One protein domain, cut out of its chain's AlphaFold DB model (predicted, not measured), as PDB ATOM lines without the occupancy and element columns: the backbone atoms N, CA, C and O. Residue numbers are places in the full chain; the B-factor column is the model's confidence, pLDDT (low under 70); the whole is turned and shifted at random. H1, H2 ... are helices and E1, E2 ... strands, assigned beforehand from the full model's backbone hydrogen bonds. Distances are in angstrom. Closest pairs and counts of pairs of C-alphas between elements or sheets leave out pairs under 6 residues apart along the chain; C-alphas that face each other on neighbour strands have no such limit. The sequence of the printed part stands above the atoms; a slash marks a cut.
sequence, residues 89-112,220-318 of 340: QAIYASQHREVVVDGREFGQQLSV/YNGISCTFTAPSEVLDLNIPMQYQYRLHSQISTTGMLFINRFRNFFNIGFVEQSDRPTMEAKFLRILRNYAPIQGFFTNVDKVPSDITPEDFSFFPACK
ATOM      1  N   GLN A  89     229.897 257.076 232.703       92.62
ATOM      2  CA  GLN A  89     230.688 255.877 232.465       92.62
ATOM      3  C   GLN A  89     229.796 254.653 232.339       92.62
ATOM      4  O   GLN A  89     228.947 254.437 233.205       92.62
ATOM      5  N   ALA A  90     230.026 253.848 231.305       91.88
ATOM      6  CA  ALA A  90     229.337 252.585 231.063       91.88
ATOM      7  C   ALA A  90     230.321 251.415 230.992       91.88
ATOM      8  O   ALA A  90     231.405 251.543 230.422       91.88
ATOM      9  N   ILE A  91     229.906 250.249 231.490       91.56
ATOM     10  CA  ILE A  91     230.645 248.996 231.280       91.56
ATOM     11  C   ILE A  91     230.081 248.290 230.053       91.56
ATOM     12  O   ILE A  91     228.898 247.968 230.026       91.56
ATOM     13  N   TYR A  92     230.943 247.975 229.089       89.31
ATOM     14  CA  TYR A  92     230.667 247.036 228.007       89.31
ATOM     15  C   TYR A  92     231.565 245.815 228.171       89.31
ATOM     16  O   TYR A  92     232.771 245.863 227.924       89.31
ATOM     17  N   ALA A  93     230.972 244.702 228.589       87.44
ATOM     18  CA  ALA A  93     231.662 243.435 228.743       87.44
ATOM     19  C   ALA A  93     231.229 242.444 227.663       87.44
ATOM     20  O   ALA A  93     230.046 242.251 227.405       87.44
ATOM     21  N   SER A  94     232.205 241.782 227.065       84.00
ATOM     22  CA  SER A  94     232.049 240.537 226.317       84.00
ATOM     23  C   SER A  94     232.512 239.359 227.182       84.00
ATOM     24  O   SER A  94     232.896 239.540 228.338       84.00
ATOM     25  N   GLN A  95     232.563 238.153 226.612       71.81
ATOM     26  CA  GLN A  95     233.143 236.993 227.295       71.81
ATOM     27  C   GLN A  95     234.636 237.176 227.634       71.81
ATOM     28  O   GLN A  95     235.103 236.622 228.623       71.81
ATOM     29  N   HIS A  96     235.388 237.925 226.821       80.75
ATOM     30  CA  HIS A  96     236.856 237.981 226.908       80.75
ATOM     31  C   HIS A  96     237.405 239.338 227.333       80.75
ATOM     32  O   HIS A  96     238.572 239.447 227.700       80.75
ATOM     33  N   ARG A  97     236.591 240.386 227.232       85.00
ATOM     34  CA  ARG A  97     237.032 241.760 227.441       85.00
ATOM     35  C   ARG A  97     235.941 242.553 228.122       85.00
ATOM     36  O   ARG A  97     234.807 242.543 227.651       85.00
ATOM     37  N   GLU A  98     236.322 243.269 229.163       88.44
ATOM     38  CA  GLU A  98     235.526 244.319 229.777       88.44
ATOM     39  C   GLU A  98     236.154 245.668 229.422       88.44
ATOM     40  O   GLU A  98     237.376 245.824 229.463       88.44
ATOM     41  N   VAL A  99     235.322 246.609 228.988       91.06
ATOM     42  CA  VAL A  99     235.732 247.964 228.629       91.06
ATOM     43  C   VAL A  99     234.852 248.938 229.388       91.06
ATOM     44  O   VAL A  99     233.628 248.815 229.379       91.06
ATOM     45  N   VAL A 100     235.490 249.916 230.015       93.38
ATOM     46  CA  VAL A 100     234.818 251.118 230.492       93.38
ATOM     47  C   VAL A 100     234.822 252.124 229.353       93.38
ATOM     48  O   VAL A 100     235.875 252.419 228.797       93.38
ATOM     49  N   VAL A 101     233.646 252.627 229.001       92.00
ATOM     50  CA  VAL A 101     233.497 253.797 228.134       92.00
ATOM     51  C   VAL A 101     233.266 254.989 229.045       92.00
ATOM     52  O   VAL A 101     232.270 254.995 229.767       92.00
ATOM     53  N   ASP A 102     234.162 255.974 229.021       93.88
ATOM     54  CA  ASP A 102     234.032 257.209 229.792       93.88
ATOM     55  C   ASP A 102     233.738 258.391 228.861       93.88
ATOM     56  O   ASP A 102     234.556 258.788 228.036       93.88
ATOM     57  N   GLY A 103     232.555 258.986 229.010       91.62
ATOM     58  CA  GLY A 103     232.123 260.173 228.277       91.62
ATOM     59  C   GLY A 103     233.075 261.365 228.415       91.62
ATOM     60  O   GLY A 103     233.161 262.205 227.519       91.62
ATOM     61  N   ARG A 104     233.856 261.424 229.503       94.00
ATOM     62  CA  ARG A 104     234.869 262.468 229.721       94.00
ATOM     63  C   ARG A 104     235.987 262.413 228.685       94.00
ATOM     64  O   ARG A 104     236.522 263.464 228.351       94.00
ATOM     65  N   GLU A 105     236.284 261.239 228.123       94.44
ATOM     66  CA  GLU A 105     237.236 261.092 227.008       94.44
ATOM     67  C   GLU A 105     236.766 261.834 225.748       94.44
ATOM     68  O   GLU A 105     237.581 262.265 224.936       94.44
ATOM     69  N   PHE A 106     235.453 262.028 225.612       89.56
ATOM     70  CA  PHE A 106     234.814 262.714 224.489       89.56
ATOM     71  C   PHE A 106     234.299 264.114 224.858       89.56
ATOM     72  O   PHE A 106     233.685 264.780 224.027       89.56
ATOM     73  N   GLY A 107     234.512 264.563 226.101       91.12
ATOM     74  CA  GLY A 107     233.994 265.836 226.606       91.12
ATOM     75  C   GLY A 107     232.465 265.907 226.702       91.12
ATOM     76  O   GLY A 107     231.917 267.005 226.772       91.12
ATOM     77  N   GLN A 108     231.761 264.768 226.699       90.06
ATOM     78  CA  GLN A 108     230.300 264.727 226.701       90.06
ATOM     79  C   GLN A 108     229.770 263.614 227.605       90.06
ATOM     80  O   GLN A 108     230.258 262.488 227.592       90.06
ATOM     81  N   GLN A 109     228.720 263.915 228.369       92.12
ATOM     82  CA  GLN A 109     227.974 262.908 229.117       92.12
ATOM     83  C   GLN A 109     227.434 261.825 228.163       92.12
ATOM     84  O   GLN A 109     227.110 262.112 227.013       92.12
ATOM     85  N   LEU A 110     227.328 260.572 228.608       92.31
ATOM     86  CA  LEU A 110     226.830 259.494 227.742       92.31
ATOM     87  C   LEU A 110     225.298 259.490 227.701       92.31
ATOM     88  O   LEU A 110     224.673 259.388 226.640       92.31
ATOM     89  N   SER A 111     224.677 259.625 228.871       93.19
ATOM     90  CA  SER A 111     223.225 259.609 229.017       93.19
ATOM     91  C   SER A 111     222.802 260.226 230.348       93.19
ATOM     92  O   SER A 111     223.629 260.583 231.184       93.19
ATOM     93  N   VAL A 112     221.502 260.283 230.590       94.69
ATOM     94  CA  VAL A 112     220.927 260.412 231.935       94.69
ATOM     95  C   VAL A 112     220.169 259.134 232.268       94.69
ATOM     96  O   VAL A 112     219.664 258.462 231.365       94.69
ATOM     97  N   TYR A 220     211.099 239.569 220.506       88.69
ATOM     98  CA  TYR A 220     211.796 238.816 221.526       88.69
ATOM     99  C   TYR A 220     211.044 238.914 222.846       88.69
ATOM    100  O   TYR A 220     210.200 239.790 223.047       88.69
ATOM    101  N   ASN A 221     211.400 238.027 223.759       90.69
ATOM    102  CA  ASN A 221     210.948 238.048 225.133       90.69
ATOM    103  C   ASN A 221     212.032 238.702 225.988       90.69
ATOM    104  O   ASN A 221     213.213 238.392 225.860       90.69
ATOM    105  N   GLY A 222     211.629 239.624 226.847       92.19
ATOM    106  CA  GLY A 222     212.447 240.247 227.871       92.19
ATOM    107  C   GLY A 222     212.015 239.776 229.252       92.19
ATOM    108  O   GLY A 222     210.826 239.567 229.513       92.19
ATOM    109  N   ILE A 223     212.995 239.616 230.132       95.56
ATOM    110  CA  ILE A 223     212.794 239.346 231.553       95.56
ATOM    111  C   ILE A 223     213.682 240.284 232.359       95.56
ATOM    112  O   ILE A 223     214.846 240.498 232.012       95.56
ATOM    113  N   SER A 224     213.142 240.856 233.427       96.69
ATOM    114  CA  SER A 224     213.902 241.696 234.345       96.69
ATOM    115  C   SER A 224     213.460 241.521 235.785       96.69
ATOM    116  O   SER A 224     212.339 241.105 236.067       96.69
ATOM    117  N   CYS A 225     214.342 241.895 236.699       97.81
ATOM    118  CA  CYS A 225     214.077 241.981 238.123       97.81
ATOM    119  C   CYS A 225     214.570 243.332 238.641       97.81
ATOM    120  O   CYS A 225     215.572 243.868 238.152       97.81
ATOM    121  N   THR A 226     213.863 243.870 239.628       97.94
ATOM    122  CA  THR A 226     214.214 245.126 240.288       97.94
ATOM    123  C   THR A 226     214.689 244.842 241.699       97.94
ATOM    124  O   THR A 226     214.025 244.136 242.451       97.94
ATOM    125  N   PHE A 227     215.811 245.442 242.071       98.19
ATOM    126  CA  PHE A 227     216.391 245.359 243.404       98.19
ATOM    127  C   PHE A 227     216.456 246.757 244.003       98.19
ATOM    128  O   PHE A 227     216.705 247.723 243.287       98.19
ATOM    129  N   THR A 228     216.203 246.876 245.303       98.00
ATOM    130  CA  THR A 228     216.189 248.154 246.030       98.00
ATOM    131  C   THR A 228     217.255 248.125 247.117       98.00
ATOM    132  O   THR A 228     217.495 247.075 247.709       98.00
ATOM    133  N   ALA A 229     217.909 249.265 247.331       97.75
ATOM    134  CA  ALA A 229     218.788 249.518 248.466       97.75
ATOM    135  C   ALA A 229     218.981 251.040 248.630       97.75
ATOM    136  O   ALA A 229     218.686 251.792 247.692       97.75
ATOM    137  N   PRO A 230     219.496 251.520 249.774       97.31
ATOM    138  CA  PRO A 230     219.936 252.907 249.919       97.31
ATOM    139  C   PRO A 230     220.983 253.308 248.866       97.31
ATOM    140  O   PRO A 230     221.743 252.469 248.375       97.31
ATOM    141  N   SER A 231     221.044 254.596 248.524       95.12
ATOM    142  CA  SER A 231     221.930 255.108 247.466       95.12
ATOM    143  C   SER A 231     223.400 254.803 247.700       95.12
ATOM    144  O   SER A 231     224.084 254.355 246.790       95.12
ATOM    145  N   GLU A 232     223.853 254.953 248.936       95.94
ATOM    146  CA  GLU A 232     225.215 254.704 249.382       95.94
ATOM    147  C   GLU A 232     225.615 253.231 249.231       95.94
ATOM    148  O   GLU A 232     226.755 252.929 248.880       95.94
ATOM    149  N   VAL A 233     224.664 252.308 249.411       96.81
ATOM    150  CA  VAL A 233     224.875 250.876 249.169       96.81
ATOM    151  C   VAL A 233     225.027 250.624 247.671       96.81
ATOM    152  O   VAL A 233     225.937 249.915 247.245       96.81
ATOM    153  N   LEU A 234     224.164 251.228 246.851       96.19
ATOM    154  CA  LEU A 234     224.233 251.067 245.400       96.19
ATOM    155  C   LEU A 234     225.462 251.745 244.786       96.19
ATOM    156  O   LEU A 234     225.985 251.225 243.807       96.19
ATOM    157  N   ASP A 235     225.901 252.891 245.307       93.81
ATOM    158  CA  ASP A 235     227.117 253.590 244.872       93.81
ATOM    159  C   ASP A 235     228.369 252.758 245.180       93.81
ATOM    160  O   ASP A 235     229.288 252.707 244.365       93.81
ATOM    161  N   LEU A 236     228.388 252.064 246.324       95.50
ATOM    162  CA  LEU A 236     229.488 251.178 246.703       95.50
ATOM    163  C   LEU A 236     229.531 249.905 245.849       95.50
ATOM    164  O   LEU A 236     230.598 249.482 245.408       95.50
ATOM    165  N   ASN A 237     228.374 249.279 245.633       95.44
ATOM    166  CA  ASN A 237     228.314 247.939 245.052       95.44
ATOM    167  C   ASN A 237     228.230 247.936 243.526       95.44
ATOM    168  O   ASN A 237     228.640 246.965 242.893       95.44
ATOM    169  N   ILE A 238     227.653 248.981 242.924       94.75
ATOM    170  CA  ILE A 238     227.375 249.037 241.488       94.75
ATOM    171  C   ILE A 238     228.158 250.212 240.898       94.75
ATOM    172  O   ILE A 238     227.687 251.350 240.937       94.75
ATOM    173  N   PRO A 239     229.330 249.951 240.297       89.19
ATOM    174  CA  PRO A 239     230.299 250.996 239.969       89.19
ATOM    175  C   PRO A 239     229.817 251.974 238.890       89.19
ATOM    176  O   PRO A 239     230.391 253.047 238.738       89.19
ATOM    177  N   MET A 240     228.790 251.609 238.112       91.44
ATOM    178  CA  MET A 240     228.307 252.389 236.969       91.44
ATOM    179  C   MET A 240     226.792 252.335 236.837       91.44
ATOM    180  O   MET A 240     226.167 251.317 237.141       91.44
ATOM    181  N   GLN A 241     226.196 253.425 236.341       91.62
ATOM    182  CA  GLN A 241     224.738 253.520 236.218       91.62
ATOM    183  C   GLN A 241     224.163 252.702 235.056       91.62
ATOM    184  O   GLN A 241     222.995 252.324 235.104       91.62
ATOM    185  N   TYR A 242     224.979 252.400 234.048       93.06
ATOM    186  CA  TYR A 242     224.626 251.506 232.954       93.06
ATOM    187  C   TYR A 242     225.737 250.482 232.761       93.06
ATOM    188  O   TYR A 242     226.915 250.834 232.659       93.06
ATOM    189  N   GLN A 243     225.357 249.212 232.709       93.56
ATOM    190  CA  GLN A 243     226.256 248.135 232.337       93.56
ATOM    191  C   GLN A 243     225.595 247.230 231.315       93.56
ATOM    192  O   GLN A 243     224.405 246.913 231.382       93.56
ATOM    193  N   TYR A 244     226.430 246.772 230.405       90.38
ATOM    194  CA  TYR A 244     226.099 245.930 229.286       90.38
ATOM    195  C   TYR A 244     227.025 244.723 229.310       90.38
ATOM    196  O   TYR A 244     228.249 244.869 229.273       90.38
ATOM    197  N   ARG A 245     226.461 243.517 229.372       90.31
ATOM    198  CA  ARG A 245     227.242 242.278 229.359       90.31
ATOM    199  C   ARG A 245     226.727 241.322 228.283       90.31
ATOM    200  O   ARG A 245     225.609 240.814 228.361       90.31
ATOM    201  N   LEU A 246     227.569 241.053 227.288       85.81
ATOM    202  CA  LEU A 246     227.405 239.997 226.295       85.81
ATOM    203  C   LEU A 246     228.091 238.731 226.775       85.81
ATOM    204  O   LEU A 246     229.312 238.672 226.926       85.81
ATOM    205  N   HIS A 247     227.296 237.687 226.951       81.94
ATOM    206  CA  HIS A 247     227.808 236.382 227.308       81.94
ATOM    207  C   HIS A 247     226.910 235.309 226.704       81.94
ATOM    208  O   HIS A 247     225.707 235.286 226.962       81.94
ATOM    209  N   SER A 248     227.494 234.382 225.947       80.44
ATOM    210  CA  SER A 248     226.756 233.328 225.235       80.44
ATOM    211  C   SER A 248     225.930 232.437 226.170       80.44
ATOM    212  O   SER A 248     224.852 231.981 225.804       80.44
ATOM    213  N   GLN A 249     226.383 232.245 227.415       78.62
ATOM    214  CA  GLN A 249     225.628 231.500 228.434       78.62
ATOM    215  C   GLN A 249     224.508 232.314 229.116       78.62
ATOM    216  O   GLN A 249     223.733 231.738 229.887       78.62
ATOM    217  N   ILE A 250     224.431 233.629 228.866       82.06
ATOM    218  CA  ILE A 250     223.354 234.517 229.332       82.06
ATOM    219  C   ILE A 250     222.316 234.704 228.229       82.06
ATOM    220  O   ILE A 250     221.143 234.449 228.461       82.06
ATOM    221  N   SER A 251     222.716 235.080 227.019       81.50
ATOM    222  CA  SER A 251     221.831 235.116 225.851       81.50
ATOM    223  C   SER A 251     222.675 235.191 224.586       81.50
ATOM    224  O   SER A 251     223.701 235.867 224.536       81.50
ATOM    225  N   THR A 252     222.248 234.467 223.556       79.62
ATOM    226  CA  THR A 252     222.811 234.561 222.199       79.62
ATOM    227  C   THR A 252     222.102 235.623 221.359       79.62
ATOM    228  O   THR A 252     222.528 235.926 220.249       79.62
ATOM    229  N   THR A 253     221.000 236.168 221.875       78.62
ATOM    230  CA  THR A 253     220.105 237.081 221.160       78.62
ATOM    231  C   THR A 253     220.303 238.530 221.582       78.62
ATOM    232  O   THR A 253     220.252 239.427 220.744       78.62
ATOM    233  N   GLY A 254     220.495 238.754 222.881       77.88
ATOM    234  CA  GLY A 254     220.496 240.074 223.489       77.88
ATOM    235  C   GLY A 254     221.431 240.157 224.687       77.88
ATOM    236  O   GLY A 254     222.034 239.180 225.117       77.88
ATOM    237  N   MET A 255     221.562 241.365 225.213       85.31
ATOM    238  CA  MET A 255     222.454 241.686 226.323       85.31
ATOM    239  C   MET A 255     221.843 241.334 227.682       85.31
ATOM    240  O   MET A 255     220.623 241.385 227.840       85.31
ATOM    241  N   LEU A 256     222.694 241.071 228.677       93.00
ATOM    242  CA  LEU A 256     222.345 241.337 230.071       93.00
ATOM    243  C   LEU A 256     222.562 242.833 230.318       93.00
ATOM    244  O   LEU A 256     223.695 243.311 230.214       93.00
ATOM    245  N   PHE A 257     221.496 243.560 230.627       93.69
ATOM    246  CA  PHE A 257     221.574 244.966 231.010       93.69
ATOM    247  C   PHE A 257     221.481 245.110 232.528       93.69
ATOM    248  O   PHE A 257     220.768 244.351 233.187       93.69
ATOM    249  N   ILE A 258     222.184 246.105 233.065       96.06
ATOM    250  CA  ILE A 258     222.028 246.590 234.432       96.06
ATOM    251  C   ILE A 258     221.872 248.107 234.364       96.06
ATOM    252  O   ILE A 258     222.790 248.802 233.929       96.06
ATOM    253  N   ASN A 259     220.728 248.610 234.820       96.12
ATOM    254  CA  ASN A 259     220.437 250.038 234.899       96.12
ATOM    255  C   ASN A 259     220.237 250.405 236.364       96.12
ATOM    256  O   ASN A 259     219.327 249.888 237.009       96.12
ATOM    257  N   ARG A 260     221.063 251.301 236.894       95.81
ATOM    258  CA  ARG A 260     221.010 251.728 238.292       95.81
ATOM    259  C   ARG A 260     220.454 253.138 238.392       95.81
ATOM    260  O   ARG A 260     220.947 254.062 237.746       95.81
ATOM    261  N   PHE A 261     219.469 253.294 239.259       96.06
ATOM    262  CA  PHE A 261     218.965 254.575 239.715       96.06
ATOM    263  C   PHE A 261     219.294 254.793 241.200       96.06
ATOM    264  O   PHE A 261     219.938 253.957 241.825       96.06
ATOM    265  N   ARG A 262     218.885 255.934 241.764       94.06
ATOM    266  CA  ARG A 262     219.317 256.404 243.093       94.06
ATOM    267  C   ARG A 262     219.201 255.338 244.180       94.06
ATOM    268  O   ARG A 262     220.147 255.136 244.915       94.06
ATOM    269  N   ASN A 263     218.065 254.657 244.260       96.00
ATOM    270  CA  ASN A 263     217.746 253.701 245.323       96.00
ATOM    271  C   ASN A 263     217.265 252.342 244.790       96.00
ATOM    272  O   ASN A 263     216.655 251.557 245.514       96.00
ATOM    273  N   PHE A 264     217.476 252.064 243.506       97.88
ATOM    274  CA  PHE A 264     217.174 250.761 242.929       97.88
ATOM    275  C   PHE A 264     218.020 250.499 241.690       97.88
ATOM    276  O   PHE A 264     218.561 251.420 241.083       97.88
ATOM    277  N   PHE A 265     218.087 249.248 241.262       98.12
ATOM    278  CA  PHE A 265     218.583 248.900 239.940       98.12
ATOM    279  C   PHE A 265     217.704 247.834 239.301       98.12
ATOM    280  O   PHE A 265     217.088 247.012 239.981       98.12
ATOM    281  N   ASN A 266     217.649 247.854 237.977       97.69
ATOM    282  CA  ASN A 266     217.036 246.814 237.174       97.69
ATOM    283  C   ASN A 266     218.141 245.999 236.523       97.69
ATOM    284  O   ASN A 266     219.095 246.556 235.984       97.69
ATOM    285  N   ILE A 267     217.978 244.686 236.539       97.44
ATOM    286  CA  ILE A 267     218.794 243.754 235.773       97.44
ATOM    287  C   ILE A 267     217.865 242.911 234.915       97.44
ATOM    288  O   ILE A 267     216.783 242.535 235.364       97.44
ATOM    289  N   GLY A 268     218.255 242.622 233.681       95.69
ATOM    290  CA  GLY A 268     217.431 241.819 232.791       95.69
ATOM    291  C   GLY A 268     218.140 241.451 231.504       95.69
ATOM    292  O   GLY A 268     219.231 241.936 231.216       95.69
ATOM    293  N   PHE A 269     217.521 240.572 230.728       93.56
ATOM    294  CA  PHE A 269     218.016 240.211 229.404       93.56
ATOM    295  C   PHE A 269     216.871 239.908 228.444       93.56
ATOM    296  O   PHE A 269     215.715 239.754 228.844       93.56
ATOM    297  N   VAL A 270     217.218 239.836 227.161       89.81
ATOM    298  CA  VAL A 270     216.292 239.567 226.057       89.81
ATOM    299  C   VAL A 270     216.705 238.285 225.328       89.81
ATOM    300  O   VAL A 270     217.895 238.054 225.091       89.81
ATOM    301  N   GLU A 271     215.735 237.439 224.975       89.31
ATOM    302  CA  GLU A 271     215.940 236.164 224.275       89.31
ATOM    303  C   GLU A 271     214.699 235.714 223.466       89.31
ATOM    304  O   GLU A 271     213.617 236.282 223.585       89.31
ATOM    305  N   GLN A 272     214.850 234.696 222.612       88.56
ATOM    306  CA  GLN A 272     213.747 234.021 221.901       88.56
ATOM    307  C   GLN A 272     213.108 232.853 222.670       88.56
ATOM    308  O   GLN A 272     212.112 232.300 222.206       88.56
ATOM    309  N   SER A 273     213.674 232.459 223.810       89.94
ATOM    310  CA  SER A 273     213.215 231.314 224.601       89.94
ATOM    311  C   SER A 273     211.805 231.529 225.163       89.94
ATOM    312  O   SER A 273     211.364 232.664 225.362       89.94
ATOM    313  N   ASP A 274     211.101 230.433 225.444       91.62
ATOM    314  CA  ASP A 274     209.838 230.468 226.182       91.62
ATOM    315  C   ASP A 274     210.042 230.920 227.638       91.62
ATOM    316  O   ASP A 274     211.154 230.934 228.174       91.62
ATOM    317  N   ARG A 275     208.938 231.299 228.287       92.62
ATOM    318  CA  ARG A 275     208.949 231.873 229.635       92.62
ATOM    319  C   ARG A 275     209.574 230.942 230.693       92.62
ATOM    320  O   ARG A 275     210.513 231.408 231.338       92.62
ATOM    321  N   PRO A 276     209.140 229.677 230.870       95.56
ATOM    322  CA  PRO A 276     209.780 228.756 231.815       95.56
ATOM    323  C   PRO A 276     211.297 228.630 231.623       95.56
ATOM    324  O   PRO A 276     212.063 228.668 232.590       95.56
ATOM    325  N   THR A 277     211.751 228.548 230.369       94.06
ATOM    326  CA  THR A 277     213.182 228.503 230.046       94.06
ATOM    327  C   THR A 277     213.898 229.783 230.485       94.06
ATOM    328  O   THR A 277     214.965 229.719 231.106       94.06
ATOM    329  N   MET A 278     213.316 230.955 230.211       94.50
ATOM    330  CA  MET A 278     213.882 232.241 230.634       94.50
ATOM    331  C   MET A 278     213.918 232.393 232.156       94.50
ATOM    332  O   MET A 278     214.920 232.871 232.679       94.50
ATOM    333  N   GLU A 279     212.879 231.954 232.870       96.62
ATOM    334  CA  GLU A 279     212.797 231.994 234.336       96.62
ATOM    335  C   GLU A 279     213.930 231.202 234.988       96.62
ATOM    336  O   GLU A 279     214.713 231.748 235.772       96.62
ATOM    337  N   ALA A 280     214.065 229.925 234.618       95.94
ATOM    338  CA  ALA A 280     215.109 229.052 235.145       95.94
ATOM    339  C   ALA A 280     216.508 229.610 234.844       95.94
ATOM    340  O   ALA A 280     217.403 229.618 235.697       95.94
ATOM    341  N   LYS A 281     216.695 230.129 233.627       95.31
ATOM    342  CA  LYS A 281     217.953 230.738 233.203       95.31
ATOM    343  C   LYS A 281     218.259 232.018 233.975       95.31
ATOM    344  O   LYS A 281     219.404 232.198 234.385       95.31
ATOM    345  N   PHE A 282     217.270 232.877 234.203       96.69
ATOM    346  CA  PHE A 282     217.472 234.138 234.903       96.69
ATOM    347  C   PHE A 282     217.811 233.920 236.375       96.69
ATOM    348  O   PHE A 282     218.783 234.493 236.858       96.69
ATOM    349  N   LEU A 283     217.118 232.999 237.052       97.56
ATOM    350  CA  LEU A 283     217.474 232.573 238.410       97.56
ATOM    351  C   LEU A 283     218.918 232.066 238.481       97.56
ATOM    352  O   LEU A 283     219.670 232.449 239.378       97.56
ATOM    353  N   ARG A 284     219.340 231.244 237.512       96.06
ATOM    354  CA  ARG A 284     220.724 230.761 237.433       96.06
ATOM    355  C   ARG A 284     221.719 231.911 237.266       96.06
ATOM    356  O   ARG A 284     222.763 231.872 237.909       96.06
ATOM    357  N   ILE A 285     221.418 232.908 236.432       95.38
ATOM    358  CA  ILE A 285     222.277 234.089 236.235       95.38
ATOM    359  C   ILE A 285     222.396 234.874 237.541       95.38
ATOM    360  O   ILE A 285     223.510 235.093 238.006       95.38
ATOM    361  N   LEU A 286     221.268 235.240 238.155       96.69
ATOM    362  CA  LEU A 286     221.247 236.035 239.385       96.69
ATOM    363  C   LEU A 286     222.041 235.363 240.513       96.69
ATOM    364  O   LEU A 286     222.773 236.040 241.227       96.69
ATOM    365  N   ARG A 287     221.954 234.034 240.632       96.12
ATOM    366  CA  ARG A 287     222.583 233.267 241.721       96.12
ATOM    367  C   ARG A 287     224.043 232.882 241.487       96.12
ATOM    368  O   ARG A 287     224.736 232.589 242.450       96.12
ATOM    369  N   ASN A 288     224.499 232.809 240.234       94.50
ATOM    370  CA  ASN A 288     225.801 232.197 239.923       94.50
ATOM    371  C   ASN A 288     226.720 233.067 239.064       94.50
ATOM    372  O   ASN A 288     227.895 232.737 238.905       94.50
ATOM    373  N   TYR A 289     226.224 234.146 238.455       93.38
ATOM    374  CA  TYR A 289     227.058 234.953 237.573       93.38
ATOM    375  C   TYR A 289     227.984 235.850 238.397       93.38
ATOM    376  O   TYR A 289     227.571 236.898 238.892       93.38
ATOM    377  N   ALA A 290     229.239 235.412 238.547       92.12
ATOM    378  CA  ALA A 290     230.247 236.039 239.403       92.12
ATOM    379  C   ALA A 290     230.360 237.573 239.256       92.12
ATOM    380  O   ALA A 290     230.364 238.244 240.287       92.12
ATOM    381  N   PRO A 291     230.359 238.164 238.039       91.25
ATOM    382  CA  PRO A 291     230.571 239.606 237.871       91.25
ATOM    383  C   PRO A 291     229.514 240.513 238.501       91.25
ATOM    384  O   PRO A 291     229.764 241.703 238.650       91.25
ATOM    385  N   ILE A 292     228.337 239.983 238.842       94.00
ATOM    386  CA  ILE A 292     227.242 240.767 239.430       94.00
ATOM    387  C   ILE A 292     226.960 240.390 240.889       94.00
ATOM    388  O   ILE A 292     226.093 240.998 241.502       94.00
ATOM    389  N   GLN A 293     227.654 239.397 241.462       95.31
ATOM    390  CA  GLN A 293     227.312 238.902 242.804       95.31
ATOM    391  C   GLN A 293     227.485 239.977 243.880       95.31
ATOM    392  O   GLN A 293     226.642 240.101 244.765       95.31
ATOM    393  N   GLY A 294     228.521 240.813 243.757       96.00
ATOM    394  CA  GLY A 294     228.750 241.932 244.674       96.00
ATOM    395  C   GLY A 294     227.606 242.955 244.697       96.00
ATOM    396  O   GLY A 294     227.403 243.609 245.719       96.00
ATOM    397  N   PHE A 295     226.809 243.045 243.622       96.75
ATOM    398  CA  PHE A 295     225.720 244.024 243.491       96.75
ATOM    399  C   PHE A 295     224.587 243.766 244.490       96.75
ATOM    400  O   PHE A 295     223.828 244.679 244.802       96.75
ATOM    401  N   PHE A 296     224.484 242.536 245.002       97.56
ATOM    402  CA  PHE A 296     223.435 242.106 245.924       97.56
ATOM    403  C   PHE A 296     223.840 242.203 247.403       97.56
ATOM    404  O   PHE A 296     223.142 241.686 248.273       97.56
ATOM    405  N   THR A 297     224.958 242.853 247.720       96.50
ATOM    406  CA  THR A 297     225.355 243.080 249.115       96.50
ATOM    407  C   THR A 297     224.420 244.115 249.750       96.50
ATOM    408  O   THR A 297     224.298 245.221 249.233       96.50
ATOM    409  N   ASN A 298     223.771 243.791 250.872       96.38
ATOM    410  CA  ASN A 298     222.872 244.704 251.602       96.38
ATOM    411  C   ASN A 298     221.712 245.286 250.763       96.38
ATOM    412  O   ASN A 298     221.278 246.413 251.002       96.38
ATOM    413  N   VAL A 299     221.215 244.536 249.777       96.75
ATOM    414  CA  VAL A 299     219.973 244.879 249.064       96.75
ATOM    415  C   VAL A 299     218.766 244.283 249.788       96.75
ATOM    416  O   VAL A 299     218.893 243.263 250.464       96.75
ATOM    417  N   ASP A 300     217.584 244.869 249.593       95.00
ATOM    418  CA  ASP A 300     216.351 244.458 250.284       95.00
ATOM    419  C   ASP A 300     215.970 242.989 250.027       95.00
ATOM    420  O   ASP A 300     215.375 242.336 250.883       95.00
ATOM    421  N   LYS A 301     216.290 242.467 248.835       94.88
ATOM    422  CA  LYS A 301     216.003 241.086 248.432       94.88
ATOM    423  C   LYS A 301     217.192 240.480 247.698       94.88
ATOM    424  O   LYS A 301     217.604 240.997 246.663       94.88
ATOM    425  N   VAL A 302     217.733 239.377 248.205       95.50
ATOM    426  CA  VAL A 302     218.913 238.719 247.621       95.50
ATOM    427  C   VAL A 302     218.522 237.636 246.604       95.50
ATOM    428  O   VAL A 302     217.412 237.104 246.671       95.50
ATOM    429  N   PRO A 303     219.410 237.246 245.664       96.25
ATOM    430  CA  PRO A 303     219.105 236.259 244.620       96.25
ATOM    431  C   PRO A 303     218.587 234.890 245.091       96.25
ATOM    432  O   PRO A 303     217.931 234.188 244.315       96.25
ATOM    433  N   SER A 304     218.890 234.476 246.326       95.75
ATOM    434  CA  SER A 304     218.357 233.233 246.906       95.75
ATOM    435  C   SER A 304     216.844 233.283 247.099       95.75
ATOM    436  O   SER A 304     216.184 232.262 246.920       95.75
ATOM    437  N   ASP A 305     216.304 234.468 247.379       95.81
ATOM    438  CA  ASP A 305     214.904 234.676 247.766       95.81
ATOM    439  C   ASP A 305     214.024 235.033 246.564       95.81
ATOM    440  O   ASP A 305     212.802 235.130 246.673       95.81
ATOM    441  N   ILE A 306     214.654 235.273 245.413       97.44
ATOM    442  CA  ILE A 306     213.981 235.601 244.162       97.44
ATOM    443  C   ILE A 306     213.304 234.353 243.595       97.44
ATOM    444  O   ILE A 306     213.929 233.293 243.456       97.44
ATOM    445  N   THR A 307     212.040 234.511 243.223       96.12
ATOM    446  CA  THR A 307     211.208 233.508 242.561       96.12
ATOM    447  C   THR A 307     210.662 234.066 241.239       96.12
ATOM    448  O   THR A 307     210.764 235.268 240.979       96.12
ATOM    449  N   PRO A 308     210.094 233.223 240.354       95.31
ATOM    450  CA  PRO A 308     209.510 233.688 239.096       95.31
ATOM    451  C   PRO A 308     208.433 234.775 239.231       95.31
ATOM    452  O   PRO A 308     208.202 235.536 238.294       95.31
ATOM    453  N   GLU A 309     207.779 234.872 240.389       94.62
ATOM    454  CA  GLU A 309     206.774 235.890 240.700       94.62
ATOM    455  C   GLU A 309     207.357 237.303 240.829       94.62
ATOM    456  O   GLU A 309     206.623 238.272 240.642       94.62
ATOM    457  N   ASP A 310     208.658 237.429 241.105       95.94
ATOM    458  CA  ASP A 310     209.356 238.718 241.187       95.94
ATOM    459  C   ASP A 310     209.737 239.282 239.814       95.94
ATOM    460  O   ASP A 310     210.158 240.436 239.688       95.94
ATOM    461  N   PHE A 311     209.642 238.461 238.768       97.00
ATOM    462  CA  PHE A 311     210.084 238.842 237.441       97.00
ATOM    463  C   PHE A 311     209.036 239.657 236.696       97.00
ATOM    464  O   PHE A 311     207.854 239.322 236.618       97.00
ATOM    465  N   SER A 312     209.518 240.717 236.057       94.81
ATOM    466  CA  SER A 312     208.771 241.466 235.058       94.81
ATOM    467  C   SER A 312     209.081 240.904 233.678       94.81
ATOM    468  O   SER A 312     210.242 240.837 233.272       94.81
ATOM    469  N   PHE A 313     208.035 240.521 232.954       92.56
ATOM    470  CA  PHE A 313     208.127 240.065 231.572       92.56
ATOM    471  C   PHE A 313     207.628 241.148 230.640       92.56
ATOM    472  O   PHE A 313     206.592 241.763 230.890       92.56
ATOM    473  N   PHE A 314     208.340 241.341 229.543       89.62
ATOM    474  CA  PHE A 314     207.983 242.334 228.545       89.62
ATOM    475  C   PHE A 314     208.396 241.853 227.155       89.62
ATOM    476  O   PHE A 314     209.388 241.140 227.019       89.62
ATOM    477  N   PRO A 315     207.657 242.200 226.099       89.06
ATOM    478  CA  PRO A 315     208.155 242.036 224.745       89.06
ATOM    479  C   PRO A 315     209.259 243.047 224.454       89.06
ATOM    480  O   PRO A 315     209.211 244.194 224.889       89.06
ATOM    481  N   ALA A 316     210.210 242.625 223.640       87.56
ATOM    482  CA  ALA A 316     211.227 243.475 223.049       87.56
ATOM    483  C   ALA A 316     211.123 243.360 221.528       87.56
ATOM    484  O   ALA A 316     210.852 242.280 221.003       87.56
ATOM    485  N   CYS A 317     211.326 244.451 220.798       85.06
ATOM    486  CA  CYS A 317     211.311 244.433 219.339       85.06
ATOM    487  C   CYS A 317     212.712 244.684 218.784       85.06
ATOM    488  O   CYS A 317     213.439 245.524 219.297       85.06
ATOM    489  N   LYS A 318     213.094 243.956 217.733       85.31
ATOM    490  CA  LYS A 318     214.329 244.193 216.987       85.31
ATOM    491  C   LYS A 318     214.030 244.548 215.547       85.31
ATOM    492  O   LYS A 318     213.330 243.829 214.830       85.31
TER     493      LYS A 318
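Overview. This is residues 89 to 112 and 220 to 318 of the 340 residues of an uncharacterized protein of Candidatus Lokiarchaeota archaeon (UniProt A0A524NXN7). A twisted wall of seven strands has three helices, H2, H3 and H4, over one face and no named helix over the other, in two layers. Beyond one edge, after the hairpin of E1 and E2, the short H1 lies farthest out. The 123 printed residues include four named helices and seven named strands, in the order E1 E2 H1 E3 H2 E4 E5 E6 H3 H4 E7, class mixed. The mixed sheet runs E2 E1 E4 E5 E6 E3 E7. The whole is compact, with a radius of gyration of the C-alphas of 14.5 A and spans of 44 by 33 by 25 A.

Arrangement. E1, residues 89 to 93, forms an antiparallel hairpin with the edge strand E2, residues 98 to 102; N 92 and O 99 are 2.8 A apart, within hydrogen-bond range. H1, residues 103 to 106, is only just not on the sheet, with 4 pairs of C-alphas within 10 A. E4, residues 242 to 245, is parallel to E1 at 9 degrees, with N 93 and O 244 at 2.8 A. E4, E5, residues 256 to 261, and E6, residues 264 to 271, make a meander, each strand the antiparallel neighbour of the one before, in two hairpins; N 243 and O 258 are 2.9 A apart, N 257 and O 268 2.8 A. E3, residues 220 to 228, is antiparallel to E6, with N 221 and O 271 at 2.8 A. The edge strand E7, residues 312 to 318, is antiparallel to E3, with N 222 and O 314 at 2.7 A. H2, residues 231 to 237, is on the sheet at a height of 9.2 A, only just over E6 with 3 C-alphas. H3, residues 275 to 288, is on the same face at a height of 9.8 A, over E6 and E3; the closest C-alphas of H3 and E3 are those of Met 278 and Ile 223, 7.2 A apart. E6, H3 with H4, residues 290 to 296, and E7 form a split strand-helix-strand unit, two strands running the same way with E3 between them and a right-handed crossover. H4 touches H2 at a shallow tilt of 23 degrees, opposite ways; their closest C-alphas, Phe 295 and Asn 237, are 4.9 A apart. Every O i to N i+4 pair is within hydrogen-bond range in H2 and H3; H4 has 0 of 3, but 3 of 4 O i to N i+3 pairs, and H1 is too short for an O i to N i+4 pair.

Along the chain. E1 begins at C-alpha 89, (230.688, 255.877, 232.465). From first to last C-alpha E3 is 26.6 A long, E6 23.7 A and H3 19.7 A. E7 ends at C-alpha 318, (214.329, 244.193, 216.987).

Size, cuts and confidence. Residues 113 to 219 are not printed, and C-alphas 112 and 220 are 25.7 A apart across the cut. The link from H4 to E7 is long, 15 residues. No printed residue is under 70 in pLDDT.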